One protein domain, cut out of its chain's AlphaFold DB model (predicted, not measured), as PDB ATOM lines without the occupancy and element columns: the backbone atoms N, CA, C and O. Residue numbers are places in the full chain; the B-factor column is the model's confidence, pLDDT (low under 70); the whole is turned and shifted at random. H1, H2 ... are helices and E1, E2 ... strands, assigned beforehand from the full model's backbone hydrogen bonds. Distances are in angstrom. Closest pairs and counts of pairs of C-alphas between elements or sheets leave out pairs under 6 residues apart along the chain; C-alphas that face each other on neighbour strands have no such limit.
ATOM      1  N   GLN A 157     -18.845 -42.657  14.770       56.66
ATOM      2  CA  GLN A 157     -18.844 -44.006  15.346       56.66
ATOM      3  C   GLN A 157     -19.930 -44.166  16.404       56.66
ATOM      4  O   GLN A 157     -20.330 -43.197  17.060       56.66
ATOM      5  N   ARG A 158     -20.367 -45.405  16.631       53.56
ATOM      6  CA  ARG A 158     -21.087 -45.763  17.855       53.56
ATOM      7  C   ARG A 158     -20.059 -45.984  18.950       53.56
ATOM      8  O   ARG A 158     -18.947 -46.442  18.707       53.56
ATOM      9  N   GLU A 159     -20.423 -45.648  20.180       53.38
ATOM     10  CA  GLU A 159     -19.461 -45.621  21.286       53.38
ATOM     11  C   GLU A 159     -19.214 -47.024  21.869       53.38
ATOM     12  O   GLU A 159     -19.628 -47.351  22.984       53.38
ATOM     13  N   TYR A 160     -18.539 -47.842  21.054       57.66
ATOM     14  CA  TYR A 160     -18.099 -49.220  21.289       57.66
ATOM     15  C   TYR A 160     -16.624 -49.449  20.882       57.66
ATOM     16  O   TYR A 160     -16.214 -50.593  20.720       57.66
ATOM     17  N   ALA A 161     -15.836 -48.369  20.755       57.34
ATOM     18  CA  ALA A 161     -14.446 -48.368  20.274       57.34
ATOM     19  C   ALA A 161     -14.292 -48.857  18.818       57.34
ATOM     20  O   ALA A 161     -13.443 -49.693  18.523       57.34
ATOM     21  N   GLU A 162     -15.133 -48.336  17.920       64.50
ATOM     22  CA  GLU A 162     -15.113 -48.684  16.494       64.50
ATOM     23  C   GLU A 162     -13.971 -47.947  15.764       64.50
ATOM     24  O   GLU A 162     -13.260 -48.569  14.981       64.50
ATOM     25  N   ASP A 163     -13.741 -46.666  16.087       73.94
ATOM     26  CA  ASP A 163     -12.664 -45.833  15.534       73.94
ATOM     27  C   ASP A 163     -11.565 -45.548  16.585       73.94
ATOM     28  O   ASP A 163     -11.848 -45.231  17.746       73.94
ATOM     29  N   THR A 164     -10.292 -45.641  16.180       72.06
ATOM     30  CA  THR A 164      -9.124 -45.353  17.032       72.06
ATOM     31  C   THR A 164      -8.835 -43.856  17.171       72.06
ATOM     32  O   THR A 164      -8.454 -43.417  18.255       72.06
ATOM     33  N   VAL A 165      -9.095 -43.049  16.138       76.50
ATOM     34  CA  VAL A 165      -8.824 -41.597  16.112       76.50
ATOM     35  C   VAL A 165      -9.701 -40.849  17.126       76.50
ATOM     36  O   VAL A 165      -9.280 -39.854  17.715       76.50
ATOM     37  N   PHE A 166     -10.893 -41.376  17.429       78.25
ATOM     38  CA  PHE A 166     -11.740 -40.872  18.516       78.25
ATOM     39  C   PHE A 166     -11.027 -40.849  19.877       78.25
ATOM     40  O   PHE A 166     -11.292 -39.952  20.676       78.25
ATOM     41  N   TRP A 167     -10.136 -41.803  20.165       78.44
ATOM     42  CA  TRP A 167      -9.471 -41.878  21.470       78.44
ATOM     43  C   TRP A 167      -8.416 -40.783  21.668       78.44
ATOM     44  O   TRP A 167      -8.254 -40.335  22.801       78.44
ATOM     45  N   ALA A 168      -7.816 -40.289  20.581       77.19
ATOM     46  CA  ALA A 168      -6.960 -39.100  20.575       77.19
ATOM     47  C   ALA A 168      -7.771 -37.785  20.648       77.19
ATOM     48  O   ALA A 168      -7.340 -36.810  21.262       77.19
ATOM     49  N   LEU A 169      -8.965 -37.744  20.035       75.75
ATOM     50  CA  LEU A 169      -9.785 -36.525  19.901       75.75
ATOM     51  C   LEU A 169     -10.806 -36.282  21.030       75.75
ATOM     52  O   LEU A 169     -11.352 -35.181  21.137       75.75
ATOM     53  N   LYS A 170     -11.127 -37.285  21.853       78.25
ATOM     54  CA  LYS A 170     -12.097 -37.148  22.955       78.25
ATOM     55  C   LYS A 170     -11.491 -36.443  24.175       78.25
ATOM     56  O   LYS A 170     -10.316 -36.607  24.490       78.25
ATOM     57  N   ASN A 171     -12.322 -35.761  24.967       74.31
ATOM     58  CA  ASN A 171     -11.915 -35.377  26.325       74.31
ATOM     59  C   ASN A 171     -11.707 -36.634  27.193       74.31
ATOM     60  O   ASN A 171     -12.329 -37.672  26.954       74.31
ATOM     61  N   PHE A 172     -10.853 -36.564  28.217       71.62
ATOM     62  CA  PHE A 172     -10.497 -37.729  29.044       71.62
ATOM     63  C   PHE A 172     -11.727 -38.428  29.660       71.62
ATOM     64  O   PHE A 172     -11.877 -39.645  29.543       71.62
ATOM     65  N   ASP A 173     -12.648 -37.644  30.218       77.69
ATOM     66  CA  ASP A 173     -13.909 -38.059  30.849       77.69
ATOM     67  C   ASP A 173     -15.051 -38.369  29.861       77.69
ATOM     68  O   ASP A 173     -16.045 -38.997  30.228       77.69
ATOM     69  N   GLN A 174     -14.917 -37.971  28.595       75.19
ATOM     70  CA  GLN A 174     -15.938 -38.153  27.566       75.19
ATOM     71  C   GLN A 174     -16.028 -39.620  27.117       75.19
ATOM     72  O   GLN A 174     -15.196 -40.101  26.344       75.19
ATOM     73  N   PHE A 175     -17.063 -40.323  27.585       77.94
ATOM     74  CA  PHE A 175     -17.549 -41.583  27.015       77.94
ATOM     75  C   PHE A 175     -19.045 -41.774  27.335       77.94
ATOM     76  O   PHE A 175     -19.440 -41.875  28.495       77.94
ATOM     77  N   SER A 176     -19.888 -41.812  26.305       75.88
ATOM     78  CA  SER A 176     -21.357 -41.816  26.360       75.88
ATOM     79  C   SER A 176     -21.939 -43.078  25.713       75.88
ATOM     80  O   SER A 176     -22.729 -43.018  24.770       75.88
ATOM     81  N   ALA A 177     -21.564 -44.247  26.243       67.44
ATOM     82  CA  ALA A 177     -21.956 -45.567  25.739       67.44
ATOM     83  C   ALA A 177     -23.416 -45.652  25.232       67.44
ATOM     84  O   ALA A 177     -24.364 -45.273  25.928       67.44
ATOM     85  N   ARG A 178     -23.595 -46.249  24.043       69.94
ATOM     86  CA  ARG A 178     -24.845 -46.316  23.244       69.94
ATOM     87  C   ARG A 178     -25.259 -45.024  22.517       69.94
ATOM     88  O   ARG A 178     -26.281 -45.040  21.826       69.94
ATOM     89  N   ARG A 179     -24.500 -43.930  22.622       78.19
ATOM     90  CA  ARG A 179     -24.591 -42.803  21.682       78.19
ATOM     91  C   ARG A 179     -23.723 -43.044  20.445       78.19
ATOM     92  O   ARG A 179     -23.007 -44.042  20.337       78.19
ATOM     93  N   ARG A 180     -23.880 -42.128  19.494       80.88
ATOM     94  CA  ARG A 180     -22.959 -41.885  18.394       80.88
ATOM     95  C   ARG A 180     -22.184 -40.623  18.749       80.88
ATOM     96  O   ARG A 180     -22.812 -39.640  19.145       80.88
ATOM     97  N   THR A 181     -20.872 -40.649  18.553       80.88
ATOM     98  CA  THR A 181     -20.076 -39.425  18.454       80.88
ATOM     99  C   THR A 181     -19.781 -39.171  16.977       80.88
ATOM    100  O   THR A 181     -19.280 -40.052  16.278       80.88
ATOM    101  N   THR A 182     -20.094 -37.964  16.512       83.06
ATOM    102  CA  THR A 182     -19.790 -37.465  15.163       83.06
ATOM    103  C   THR A 182     -18.943 -36.209  15.296       83.06
ATOM    104  O   THR A 182     -19.266 -35.346  16.115       83.06
ATOM    105  N   GLN A 183     -17.883 -36.085  14.499       79.06
ATOM    106  CA  GLN A 183     -17.022 -34.902  14.488       79.06
ATOM    107  C   GLN A 183     -16.822 -34.379  13.063       79.06
ATOM    108  O   GLN A 183     -16.650 -35.149  12.119       79.06
ATOM    109  N   LEU A 184     -16.849 -33.054  12.924       81.31
ATOM    110  CA  LEU A 184     -16.573 -32.326  11.687       81.31
ATOM    111  C   LEU A 184     -15.453 -31.323  11.955       81.31
ATOM    112  O   LEU A 184     -15.544 -30.532  12.893       81.31
ATOM    113  N   PHE A 185     -14.450 -31.301  11.081       76.25
ATOM    114  CA  PHE A 185     -13.372 -30.319  11.093       76.25
ATOM    115  C   PHE A 185     -13.393 -29.529   9.782       76.25
ATOM    116  O   PHE A 185     -13.483 -30.110   8.701       76.25
ATOM    117  N   LEU A 186     -13.324 -28.201   9.871       70.25
ATOM    118  CA  LEU A 186     -13.321 -27.300   8.721       70.25
ATOM    119  C   LEU A 186     -11.910 -26.753   8.498       70.25
ATOM    120  O   LEU A 186     -11.474 -25.834   9.189       70.25
ATOM    121  N   ALA A 187     -11.211 -27.290   7.493       61.84
ATOM    122  CA  ALA A 187      -9.834 -26.903   7.165       61.84
ATOM    123  C   ALA A 187      -9.670 -25.401   6.845       61.84
ATOM    124  O   ALA A 187      -8.606 -24.834   7.073       61.84
ATOM    125  N   ASN A 188     -10.720 -24.753   6.329       62.84
ATOM    126  CA  ASN A 188     -10.823 -23.301   6.182       62.84
ATOM    127  C   ASN A 188     -12.271 -22.877   6.477       62.84
ATOM    128  O   ASN A 188     -13.086 -22.799   5.561       62.84
ATOM    129  N   ALA A 189     -12.600 -22.643   7.750       64.12
ATOM    130  CA  ALA A 189     -13.903 -22.093   8.125       64.12
ATOM    131  C   ALA A 189     -14.086 -20.672   7.555       64.12
ATOM    132  O   ALA A 189     -13.151 -19.868   7.530       64.12
ATOM    133  N   THR A 190     -15.301 -20.364   7.104       67.25
ATOM    134  CA  THR A 190     -15.682 -19.074   6.515       67.25
ATOM    135  C   THR A 190     -16.810 -18.414   7.311       67.25
ATOM    136  O   THR A 190     -17.648 -19.100   7.894       67.25
ATOM    137  N   GLY A 191     -16.832 -17.077   7.346       69.19
ATOM    138  CA  GLY A 191     -17.769 -16.311   8.177       69.19
ATOM    139  C   GLY A 191     -17.408 -16.349   9.667       69.19
ATOM    140  O   GLY A 191     -16.230 -16.332  10.014       69.19
ATOM    141  N   ASP A 192     -18.429 -16.401  10.526       70.00
ATOM    142  CA  ASP A 192     -18.297 -16.526  11.990       70.00
ATOM    143  C   ASP A 192     -18.298 -18.003  12.466       70.00
ATOM    144  O   ASP A 192     -18.433 -18.289  13.658       70.00
ATOM    145  N   SER A 193     -18.193 -18.957  11.535       68.56
ATOM    146  CA  SER A 193     -18.367 -20.395  11.782       68.56
ATOM    147  C   SER A 193     -17.145 -21.036  12.457       68.56
ATOM    148  O   SER A 193     -16.009 -20.584  12.314       68.56
ATOM    149  N   GLN A 194     -17.374 -22.098  13.234       68.12
ATOM    150  CA  GLN A 194     -16.335 -22.724  14.064       68.12
ATOM    151  C   GLN A 194     -15.443 -23.651  13.227       68.12
ATOM    152  O   GLN A 194     -15.909 -24.297  12.296       68.12
ATOM    153  N   SER A 195     -14.160 -23.776  13.573       64.12
ATOM    154  CA  SER A 195     -13.237 -24.687  12.876       64.12
ATOM    155  C   SER A 195     -13.471 -26.172  13.184       64.12
ATOM    156  O   SER A 195     -12.970 -27.031  12.459       64.12
ATOM    157  N   ALA A 196     -14.230 -26.490  14.236       74.75
ATOM    158  CA  ALA A 196     -14.584 -27.851  14.622       74.75
ATOM    159  C   ALA A 196     -15.989 -27.905  15.241       74.75
ATOM    160  O   ALA A 196     -16.392 -26.990  15.956       74.75
ATOM    161  N   TYR A 197     -16.702 -29.005  15.001       77.38
ATOM    162  CA  TYR A 197     -18.012 -29.315  15.574       77.38
ATOM    163  C   TYR A 197     -18.022 -30.764  16.076       77.38
ATOM    164  O   TYR A 197     -17.432 -31.649  15.454       77.38
ATOM    165  N   SER A 198     -18.704 -31.018  17.195       82.56
ATOM    166  CA  SER A 198     -18.797 -32.346  17.812       82.56
ATOM    167  C   SER A 198     -20.210 -32.591  18.331       82.56
ATOM    168  O   SER A 198     -20.716 -31.822  19.147       82.56
ATOM    169  N   TRP A 199     -20.814 -33.701  17.916       86.12
ATOM    170  CA  TRP A 199     -22.141 -34.142  18.344       86.12
ATOM    171  C   TRP A 199     -22.036 -35.466  19.100       86.12
ATOM    172  O   TRP A 199     -21.381 -36.388  18.623       86.12
ATOM    173  N   ILE A 200     -22.715 -35.572  20.245       86.12
ATOM    174  CA  ILE A 200     -22.853 -36.814  21.028       86.12
ATOM    175  C   ILE A 200     -24.338 -37.202  21.047       86.12
ATOM    176  O   ILE A 200     -25.021 -37.152  22.074       86.12
ATOM    177  N   ASP A 201     -24.881 -37.506  19.869       80.75
ATOM    178  CA  ASP A 201     -26.291 -37.846  19.697       80.75
ATOM    179  C   ASP A 201     -26.519 -38.831  18.543       80.75
ATOM    180  O   ASP A 201     -25.737 -38.935  17.602       80.75
ATOM    181  N   ASN A 202     -27.614 -39.583  18.636       77.44
ATOM    182  CA  ASN A 202     -28.011 -40.615  17.683       77.44
ATOM    183  C   ASN A 202     -29.387 -40.349  17.037       77.44
ATOM    184  O   ASN A 202     -29.951 -41.249  16.409       77.44
ATOM    185  N   THR A 203     -29.933 -39.132  17.161       83.56
ATOM    186  CA  THR A 203     -31.118 -38.705  16.403       83.56
ATOM    187  C   THR A 203     -30.743 -38.164  15.017       83.56
ATOM    188  O   THR A 203     -29.574 -38.012  14.669       83.56
ATOM    189  N   ALA A 204     -31.752 -37.842  14.203       78.94
ATOM    190  CA  ALA A 204     -31.554 -37.212  12.898       78.94
ATOM    191  C   ALA A 204     -31.107 -35.733  12.972       78.94
ATOM    192  O   ALA A 204     -30.806 -35.157  11.926       78.94
ATOM    193  N   LEU A 205     -31.065 -35.121  14.167       82.44
ATOM    194  CA  LEU A 205     -30.722 -33.705  14.344       82.44
ATOM    195  C   LEU A 205     -29.291 -33.401  13.875       82.44
ATOM    196  O   LEU A 205     -29.098 -32.462  13.100       82.44
ATOM    197  N   VAL A 206     -28.338 -34.265  14.252       84.81
ATOM    198  CA  VAL A 206     -26.923 -34.233  13.829       84.81
ATOM    199  C   VAL A 206     -26.808 -34.041  12.318       84.81
ATOM    200  O   VAL A 206     -26.058 -33.200  11.841       84.81
ATOM    201  N   TRP A 207     -27.616 -34.772  11.550       87.25
ATOM    202  CA  TRP A 207     -27.591 -34.742  10.091       87.25
ATOM    203  C   TRP A 207     -28.201 -33.473   9.489       87.25
ATOM    204  O   TRP A 207     -27.736 -33.009   8.450       87.25
ATOM    205  N   SER A 208     -29.230 -32.887  10.110       87.69
ATOM    206  CA  SER A 208     -29.742 -31.573   9.687       87.69
ATOM    207  C   SER A 208     -28.762 -30.437   9.975       87.69
ATOM    208  O   SER A 208     -28.616 -29.554   9.133       87.69
ATOM    209  N   GLU A 209     -28.075 -30.473  11.116       88.44
ATOM    210  CA  GLU A 209     -27.075 -29.466  11.480       88.44
ATOM    211  C   GLU A 209     -25.825 -29.595  10.602       88.44
ATOM    212  O   GLU A 209     -25.406 -28.614   9.989       88.44
ATOM    213  N   LEU A 210     -25.311 -30.817  10.425       86.06
ATOM    214  CA  LEU A 210     -24.184 -31.118   9.541       86.06
ATOM    215  C   LEU A 210     -24.451 -30.671   8.095       86.06
ATOM    216  O   LEU A 210     -23.657 -29.909   7.550       86.06
ATOM    217  N   ARG A 211     -25.593 -31.039   7.488       88.62
ATOM    218  CA  ARG A 211     -25.951 -30.549   6.138       88.62
ATOM    219  C   ARG A 211     -26.074 -29.025   6.076       88.62
ATOM    220  O   ARG A 211     -25.731 -28.450   5.051       88.62
ATOM    221  N   SER A 212     -26.537 -28.364   7.141       88.88
ATOM    222  CA  SER A 212     -26.616 -26.897   7.177       88.88
ATOM    223  C   SER A 212     -25.232 -26.244   7.181       88.88
ATOM    224  O   SER A 212     -25.045 -25.237   6.505       88.88
ATOM    225  N   ILE A 213     -24.267 -26.819   7.905       83.50
ATOM    226  CA  ILE A 213     -22.878 -26.335   7.942       83.50
ATOM    227  C   ILE A 213     -22.191 -26.600   6.596       83.50
ATOM    228  O   ILE A 213     -21.577 -25.698   6.037       83.50
ATOM    229  N   LEU A 214     -22.338 -27.798   6.021       84.62
ATOM    230  CA  LEU A 214     -21.779 -28.114   4.700       84.62
ATOM    231  C   LEU A 214     -22.357 -27.194   3.606       84.62
ATOM    232  O   LEU A 214     -21.605 -26.661   2.789       84.62
ATOM    233  N   ALA A 215     -23.667 -26.921   3.639       87.44
ATOM    234  CA  ALA A 215     -24.325 -26.002   2.711       87.44
ATOM    235  C   ALA A 215     -23.863 -24.539   2.858       87.44
ATOM    236  O   ALA A 215     -23.780 -23.840   1.850       87.44
ATOM    237  N   GLU A 216     -23.538 -24.079   4.070       83.00
ATOM    238  CA  GLU A 216     -22.939 -22.756   4.299       83.00
ATOM    239  C   GLU A 216     -21.498 -22.688   3.770       83.00
ATOM    240  O   GLU A 216     -21.133 -21.746   3.070       83.00
ATOM    241  N   GLN A 217     -20.684 -23.696   4.090       77.94
ATOM    242  CA  GLN A 217     -19.232 -23.663   3.891       77.94
ATOM    243  C   GLN A 217     -18.789 -24.066   2.476       77.94
ATOM    244  O   GLN A 217     -17.654 -23.784   2.095       77.94
ATOM    245  N   GLN A 218     -19.667 -24.712   1.698       80.88
ATOM    246  CA  GLN A 218     -19.427 -25.130   0.307       80.88
ATOM    247  C   GLN A 218     -18.057 -25.831   0.102       80.88
ATOM    248  O   GLN A 218     -17.255 -25.405  -0.741       80.88
ATOM    249  N   PRO A 219     -17.740 -26.886   0.885       76.69
ATOM    250  CA  PRO A 219     -16.484 -27.617   0.754       76.69
ATOM    251  C   PRO A 219     -16.351 -28.247  -0.638       76.69
ATOM    252  O   PRO A 219     -17.326 -28.702  -1.226       76.69
ATOM    253  N   ARG A 220     -15.119 -28.300  -1.157       77.50
ATOM    254  CA  ARG A 220     -14.815 -28.985  -2.429       77.50
ATOM    255  C   ARG A 220     -14.662 -30.489  -2.256       77.50
ATOM    256  O   ARG A 220     -15.104 -31.243  -3.112       77.50
ATOM    257  N   ASN A 221     -14.027 -30.869  -1.151       79.25
ATOM    258  CA  ASN A 221     -13.793 -32.241  -0.746       79.25
ATOM    259  C   ASN A 221     -14.227 -32.393   0.720       79.25
ATOM    260  O   ASN A 221     -14.097 -31.447   1.502       79.25
ATOM    261  N   ILE A 222     -14.662 -33.586   1.098       80.06
ATOM    262  CA  ILE A 222     -14.887 -34.029   2.479       80.06
ATOM    263  C   ILE A 222     -14.189 -35.393   2.598       80.06
ATOM    264  O   ILE A 222     -14.248 -36.190   1.665       80.06
ATOM    265  N   ALA A 223     -13.470 -35.638   3.693       81.19
ATOM    266  CA  ALA A 223     -12.542 -36.764   3.798       81.19
ATOM    267  C   ALA A 223     -12.949 -37.794   4.857       81.19
ATOM    268  O   ALA A 223     -13.546 -37.433   5.880       81.19
ATOM    269  N   LEU A 224     -12.531 -39.052   4.659       80.94
ATOM    270  CA  LEU A 224     -12.743 -40.128   5.625       80.94
ATOM    271  C   LEU A 224     -11.523 -40.868   6.139       80.94
ATOM    272  O   LEU A 224     -10.601 -41.234   5.413       80.94
ATOM    273  N   ASN A 225     -11.711 -41.308   7.381       77.38
ATOM    274  CA  ASN A 225     -10.983 -42.375   8.040       77.38
ATOM    275  C   ASN A 225     -11.381 -43.784   7.524       77.38
ATOM    276  O   ASN A 225     -11.794 -44.636   8.308       77.38
ATOM    277  N   THR A 226     -11.343 -44.032   6.203       79.44
ATOM    278  CA  THR A 226     -11.703 -45.339   5.581       79.44
ATOM    279  C   THR A 226     -10.604 -45.958   4.710       79.44
ATOM    280  O   THR A 226     -10.880 -46.772   3.828       79.44
ATOM    281  N   HIS A 227      -9.341 -45.604   4.944       80.44
ATOM    282  CA  HIS A 227      -8.219 -46.198   4.224       80.44
ATOM    283  C   HIS A 227      -8.052 -47.685   4.580       80.44
ATOM    284  O   HIS A 227      -7.811 -48.029   5.735       80.44
ATOM    285  N   ALA A 228      -8.152 -48.574   3.588       76.88
ATOM    286  CA  ALA A 228      -8.245 -50.020   3.817       76.88
ATOM    287  C   ALA A 228      -6.963 -50.672   4.378       76.88
ATOM    288  O   ALA A 228      -7.046 -51.682   5.070       76.88
ATOM    289  N   GLU A 229      -5.789 -50.114   4.065       70.88
ATOM    290  CA  GLU A 229      -4.484 -50.766   4.294       70.88
ATOM    291  C   GLU A 229      -3.560 -49.999   5.257       70.88
ATOM    292  O   GLU A 229      -2.441 -50.440   5.510       70.88
ATOM    293  N   LEU A 230      -3.995 -48.856   5.807       76.31
ATOM    294  CA  LEU A 230      -3.139 -48.004   6.642       76.31
ATOM    295  C   LEU A 230      -3.696 -47.897   8.063       76.31
ATOM    296  O   LEU A 230      -4.829 -47.455   8.270       76.31
ATOM    297  N   ALA A 231      -2.882 -48.301   9.040       71.81
ATOM    298  CA  ALA A 231      -3.237 -48.282  10.456       71.81
ATOM    299  C   ALA A 231      -3.711 -46.890  10.906       71.81
ATOM    300  O   ALA A 231      -3.264 -45.865  10.384       71.81
ATOM    301  N   PHE A 232      -4.651 -46.868  11.855       77.62
ATOM    302  CA  PHE A 232      -5.354 -45.680  12.368       77.62
ATOM    303  C   PHE A 232      -6.189 -44.896  11.333       77.62
ATOM    304  O   PHE A 232      -7.122 -44.205  11.724       77.62
ATOM    305  N   SER A 233      -5.935 -45.077  10.031       76.00
ATOM    306  CA  SER A 233      -6.523 -44.317   8.915       76.00
ATOM    307  C   SER A 233      -7.776 -44.959   8.295       76.00
ATOM    308  O   SER A 233      -8.338 -44.441   7.327       76.00
ATOM    309  N   GLY A 234      -8.196 -46.105   8.834       74.69
ATOM    310  CA  GLY A 234      -9.354 -46.900   8.410       74.69
ATOM    311  C   GLY A 234     -10.354 -47.180   9.537       74.69
ATOM    312  O   GLY A 234     -11.060 -48.183   9.483       74.69
ATOM    313  N   GLY A 235     -10.371 -46.351  10.587       68.94
ATOM    314  CA  GLY A 235     -11.162 -46.582  11.802       68.94
ATOM    315  C   GLY A 235     -12.679 -46.430  11.642       68.94
ATOM    316  O   GLY A 235     -13.426 -46.880  12.508       68.94
ATOM    317  N   LEU A 236     -13.178 -45.837  10.555       75.56
ATOM    318  CA  LEU A 236     -14.619 -45.697  10.379       75.56
ATOM    319  C   LEU A 236     -15.260 -47.028   9.966       75.56
ATOM    320  O   LEU A 236     -15.176 -47.459   8.814       75.56
ATOM    321  N   HIS A 237     -15.996 -47.630  10.897       73.50
ATOM    322  CA  HIS A 237     -16.814 -48.810  10.641       73.50
ATOM    323  C   HIS A 237     -17.750 -48.615   9.430       73.50
ATOM    324  O   HIS A 237     -18.516 -47.652   9.363       73.50
ATOM    325  N   ALA A 238     -17.745 -49.574   8.497       70.69
ATOM    326  CA  ALA A 238     -18.509 -49.500   7.247       70.69
ATOM    327  C   ALA A 238     -20.018 -49.269   7.462       70.69
ATOM    328  O   ALA A 238     -20.619 -48.468   6.762       70.69
ATOM    329  N   GLY A 239     -20.630 -49.877   8.483       70.81
ATOM    330  CA  GLY A 239     -22.046 -49.638   8.798       70.81
ATOM    331  C   GLY A 239     -22.347 -48.265   9.426       70.81
ATOM    332  O   GLY A 239     -23.516 -47.904   9.559       70.81
ATOM    333  N   GLU A 240     -21.324 -47.511   9.841       76.56
ATOM    334  CA  GLU A 240     -21.463 -46.091  10.171       76.56
ATOM    335  C   GLU A 240     -21.129 -45.199   8.980       76.56
ATOM    336  O   GLU A 240     -21.883 -44.241   8.813       76.56
ATOM    337  N   ARG A 241     -20.154 -45.566   8.114       77.75
ATOM    338  CA  ARG A 241     -20.009 -45.027   6.742       77.75
ATOM    339  C   ARG A 241     -21.396 -44.974   6.103       77.75
ATOM    340  O   ARG A 241     -21.925 -43.874   5.999       77.75
ATOM    341  N   ASP A 242     -22.035 -46.138   5.912       80.00
ATOM    342  CA  ASP A 242     -23.417 -46.372   5.438       80.00
ATOM    343  C   ASP A 242     -24.504 -45.493   6.110       80.00
ATOM    344  O   ASP A 242     -25.571 -45.254   5.534       80.00
ATOM    345  N   ALA A 243     -24.278 -45.010   7.337       80.06
ATOM    346  CA  ALA A 243     -25.285 -44.313   8.137       80.06
ATOM    347  C   ALA A 243     -25.152 -42.782   8.148       80.06
ATOM    348  O   ALA A 243     -26.171 -42.108   8.334       80.06
ATOM    349  N   ILE A 244     -23.944 -42.238   7.960       80.12
ATOM    350  CA  ILE A 244     -23.776 -40.851   7.488       80.12
ATOM    351  C   ILE A 244     -24.201 -40.782   6.021       80.12
ATOM    352  O   ILE A 244     -24.853 -39.839   5.582       80.12
ATOM    353  N   GLU A 245     -23.844 -41.832   5.291       82.62
ATOM    354  CA  GLU A 245     -24.010 -42.017   3.863       82.62
ATOM    355  C   GLU A 245     -25.463 -41.778   3.446       82.62
ATOM    356  O   GLU A 245     -25.759 -40.735   2.858       82.62
ATOM    357  N   ALA A 246     -26.408 -42.578   3.935       82.81
ATOM    358  CA  ALA A 246     -27.833 -42.352   3.684       82.81
ATOM    359  C   ALA A 246     -28.420 -41.068   4.329       82.81
ATOM    360  O   ALA A 246     -29.629 -40.833   4.252       82.81
ATOM    361  N   ALA A 247     -27.613 -40.251   5.015       83.44
ATOM    362  CA  ALA A 247     -28.045 -39.034   5.693       83.44
ATOM    363  C   ALA A 247     -27.567 -37.728   5.041       83.44
ATOM    364  O   ALA A 247     -28.288 -36.732   5.151       83.44
ATOM    365  N   LEU A 248     -26.411 -37.688   4.376       83.06
ATOM    366  CA  LEU A 248     -26.000 -36.513   3.594       83.06
ATOM    367  C   LEU A 248     -26.610 -36.528   2.190       83.06
ATOM    368  O   LEU A 248     -27.131 -35.502   1.754       83.06
ATOM    369  N   GLY A 249     -26.640 -37.694   1.540       84.50
ATOM    370  CA  GLY A 249     -27.213 -37.868   0.206       84.50
ATOM    371  C   GLY A 249     -26.257 -37.524  -0.944       84.50
ATOM    372  O   GLY A 249     -25.194 -36.930  -0.761       84.50
ATOM    373  N   ASN A 250     -26.677 -37.896  -2.158       79.00
ATOM    374  CA  ASN A 250     -25.859 -37.934  -3.377       79.00
ATOM    375  C   ASN A 250     -25.115 -36.632  -3.736       79.00
ATOM    376  O   ASN A 250     -24.049 -36.699  -4.329       79.00
ATOM    377  N   GLU A 251     -25.651 -35.461  -3.386       82.38
ATOM    378  CA  GLU A 251     -25.021 -34.159  -3.672       82.38
ATOM    379  C   GLU A 251     -23.682 -33.991  -2.940       82.38
ATOM    380  O   GLU A 251     -22.691 -33.565  -3.525       82.38
ATOM    381  N   TRP A 252     -23.641 -34.390  -1.668       79.38
ATOM    382  CA  TRP A 252     -22.413 -34.406  -0.876       79.38
ATOM    383  C   TRP A 252     -21.575 -35.652  -1.195       79.38
ATOM    384  O   TRP A 252     -20.355 -35.608  -1.074       79.38
ATOM    385  N   ALA A 253     -22.218 -36.724  -1.690       79.38
ATOM    386  CA  ALA A 253     -21.597 -38.007  -2.030       79.38
ATOM    387  C   ALA A 253     -20.455 -37.965  -3.044       79.38
ATOM    388  O   ALA A 253     -19.576 -38.824  -3.015       79.38
ATOM    389  N   GLU A 254     -20.476 -37.001  -3.954       82.75
ATOM    390  CA  GLU A 254     -19.507 -36.919  -5.047       82.75
ATOM    391  C   GLU A 254     -18.222 -36.165  -4.646       82.75
ATOM    392  O   GLU A 254     -17.273 -36.107  -5.425       82.75
ATOM    393  N   LEU A 255     -18.160 -35.625  -3.422       80.94
ATOM    394  CA  LEU A 255     -17.066 -34.781  -2.915       80.94
ATOM    395  C   LEU A 255     -15.998 -35.565  -2.126       80.94
ATOM    396  O   LEU A 255     -15.253 -34.980  -1.340       80.94
ATOM    397  N   PHE A 256     -15.957 -36.891  -2.247       80.94
ATOM    398  CA  PHE A 256     -15.358 -37.744  -1.219       80.94
ATOM    399  C   PHE A 256     -13.986 -38.325  -1.546       80.94
ATOM    400  O   PHE A 256     -13.700 -38.723  -2.677       80.94
ATOM    401  N   VAL A 257     -13.113 -38.318  -0.530       79.75
ATOM    402  CA  VAL A 257     -11.669 -38.538  -0.676       79.75
ATOM    403  C   VAL A 257     -11.055 -39.310   0.495       79.75
ATOM    404  O   VAL A 257     -11.355 -39.086   1.669       79.75
ATOM    405  N   LEU A 258     -10.109 -40.187   0.160       77.38
ATOM    406  CA  LEU A 258      -9.228 -40.837   1.124       77.38
ATOM    407  C   LEU A 258      -8.011 -39.937   1.369       77.38
ATOM    408  O   LEU A 258      -7.107 -39.887   0.539       77.38
ATOM    409  N   GLU A 259      -7.984 -39.256   2.513       76.38
ATOM    410  CA  GLU A 259      -6.875 -38.387   2.947       76.38
ATOM    411  C   GLU A 259      -6.228 -38.967   4.223       76.38
ATOM    412  O   GLU A 259      -6.409 -38.429   5.320       76.38
ATOM    413  N   PRO A 260      -5.510 -40.108   4.125       75.94
ATOM    414  CA  PRO A 260      -5.080 -40.892   5.288       75.94
ATOM    415  C   PRO A 260      -4.179 -40.121   6.261       75.94
ATOM    416  O   PRO A 260      -4.247 -40.340   7.469       75.94
ATOM    417  N   MET A 261      -3.377 -39.171   5.762       78.75
ATOM    418  CA  MET A 261      -2.478 -38.370   6.598       78.75
ATOM    419  C   MET A 261      -3.204 -37.593   7.702       78.75
ATOM    420  O   MET A 261      -2.601 -37.363   8.741       78.75
ATOM    421  N   ILE A 262      -4.490 -37.249   7.541       75.25
ATOM    422  CA  ILE A 262      -5.255 -36.535   8.580       75.25
ATOM    423  C   ILE A 262      -5.366 -37.386   9.856       75.25
ATOM    424  O   ILE A 262      -5.141 -36.890  10.958       75.25
ATOM    425  N   ALA A 263      -5.667 -38.678   9.714       77.88
ATOM    426  CA  ALA A 263      -5.755 -39.606  10.839       77.88
ATOM    427  C   ALA A 263      -4.374 -39.915  11.436       77.88
ATOM    428  O   ALA A 263      -4.224 -39.947  12.660       77.88
ATOM    429  N   VAL A 264      -3.358 -40.082  10.577       82.62
ATOM    430  CA  VAL A 264      -1.969 -40.293  11.010       82.62
ATOM    431  C   VAL A 264      -1.469 -39.106  11.830       82.62
ATOM    432  O   VAL A 264      -1.020 -39.305  12.951       82.62
ATOM    433  N   GLU A 265      -1.573 -37.875  11.323       79.44
ATOM    434  CA  GLU A 265      -1.058 -36.679  12.001       79.44
ATOM    435  C   GLU A 265      -1.764 -36.411  13.337       79.44
ATOM    436  O   GLU A 265      -1.099 -36.014  14.294       79.44
ATOM    437  N   VAL A 266      -3.072 -36.678  13.441       79.56
ATOM    438  CA  VAL A 266      -3.826 -36.541  14.701       79.56
ATOM    439  C   VAL A 266      -3.309 -37.489  15.788       79.56
ATOM    440  O   VAL A 266      -3.129 -37.052  16.921       79.56
ATOM    441  N   VAL A 267      -3.040 -38.757  15.460       83.06
ATOM    442  CA  VAL A 267      -2.566 -39.765  16.434       83.06
ATOM    443  C   VAL A 267      -1.052 -39.667  16.684       83.06
ATOM    444  O   VAL A 267      -0.575 -39.924  17.789       83.06
ATOM    445  N   ALA A 268      -0.278 -39.265  15.675       84.06
ATOM    446  CA  ALA A 268       1.181 -39.179  15.744       84.06
ATOM    447  C   ALA A 268       1.702 -37.919  16.460       84.06
ATOM    448  O   ALA A 268       2.869 -37.891  16.864       84.06
ATOM    449  N   THR A 269       0.896 -36.856  16.578       82.81
ATOM    450  CA  THR A 269       1.368 -35.546  17.062       82.81
ATOM    451  C   THR A 269       1.411 -35.458  18.588       82.81
ATOM    452  O   THR A 269       0.405 -35.286  19.273       82.81
TER     453      THR A 269
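What this domain is: This is residues 157 to 269 of the 827 residues of the protein "Peptidase_M24 domain-containing protein" of Valsa malicola (UniProt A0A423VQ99). A short two-stranded hairpin, E1 and E2, has two pairs of helices off different sides of it: H2, close to the hairpin, with H3 meeting it at a steep angle, and away from these H1 and H5, packed together. The long loop of residues 218 to 237 goes from H2 past the H5 end and back to H3, and the little helix H4 follows H3. The printed part has 113 residues, with five named helices and two named strands in the order H1 E1 E2 H2 H3 H4 H5. The sheet is E1 - E2, antiparallel, and the class is mixed, with under half of the residues in named elements. The whole is compact, with a radius of gyration of the C-alphas of 13.7 A, and rounded, with spans of 30 by 28 by 28 A.

How they stand to each other: Residues 157 to 158 make a short antiparallel pairing with residues 180 to 181 of E1, which is residues 180 to 185. H1, residues 165 to 169, touches H5, residues 261 to 268, and their closest C-alphas, those of Ala 168 and Val 267, are 6.1 A apart. E1 and E2, residues 196 to 200, form a hairpin with an angle of 175 degrees between their directions; N 182 and O 199 are 2.9 A apart and N 197 and O 184 are 2.8 A apart, within hydrogen-bond range. The closest C-alphas of E2 and H2, residues 205 to 217, are those of Trp 199 and Val 206, 6.6 A apart. H2 touches H3, residues 238 to 248, with residues 207 to 211 alone, at a steep tilt of 64 degrees, the same way; the closest C-alphas, of Trp 207 and Ala 247, are 6.2 A apart. H4, residues 250 to 253, is close to but not clearly touching H3, with the C-alphas of Glu 245 and Ala 253 at 7.5 A. Residues 222 to 223 pair in parallel with residues 256 to 257. Each O i to N i+4 pair is within hydrogen-bond range in H1, H2 and H5, and 5 of 7 are in H3; H4 is too short for such a pair.

Where its parts are: H1 begins at C-alpha 165, (-8.824, -41.597, 16.112). E1 is 16.7 A long and E2 13.8 A. H2, the longest helix, measures 18.5 A from C-alpha 205, (-30.722, -33.705, 14.344), to C-alpha 217. H3 is 15.4 A long and H5 9.9 A, ending at C-alpha 268, (1.181, -39.179, 15.744).

The domain as a whole: The two C-alphas farthest apart, those of Asp 192 and Glu 229, are 37.7 A apart. The printed part has no cut. The link from H2 to H3 is long, with 20 residues. The mean pLDDT of the printed part is 76.9, and 17 residues are under 70, among them residues 157 to 162 and 187 to 191.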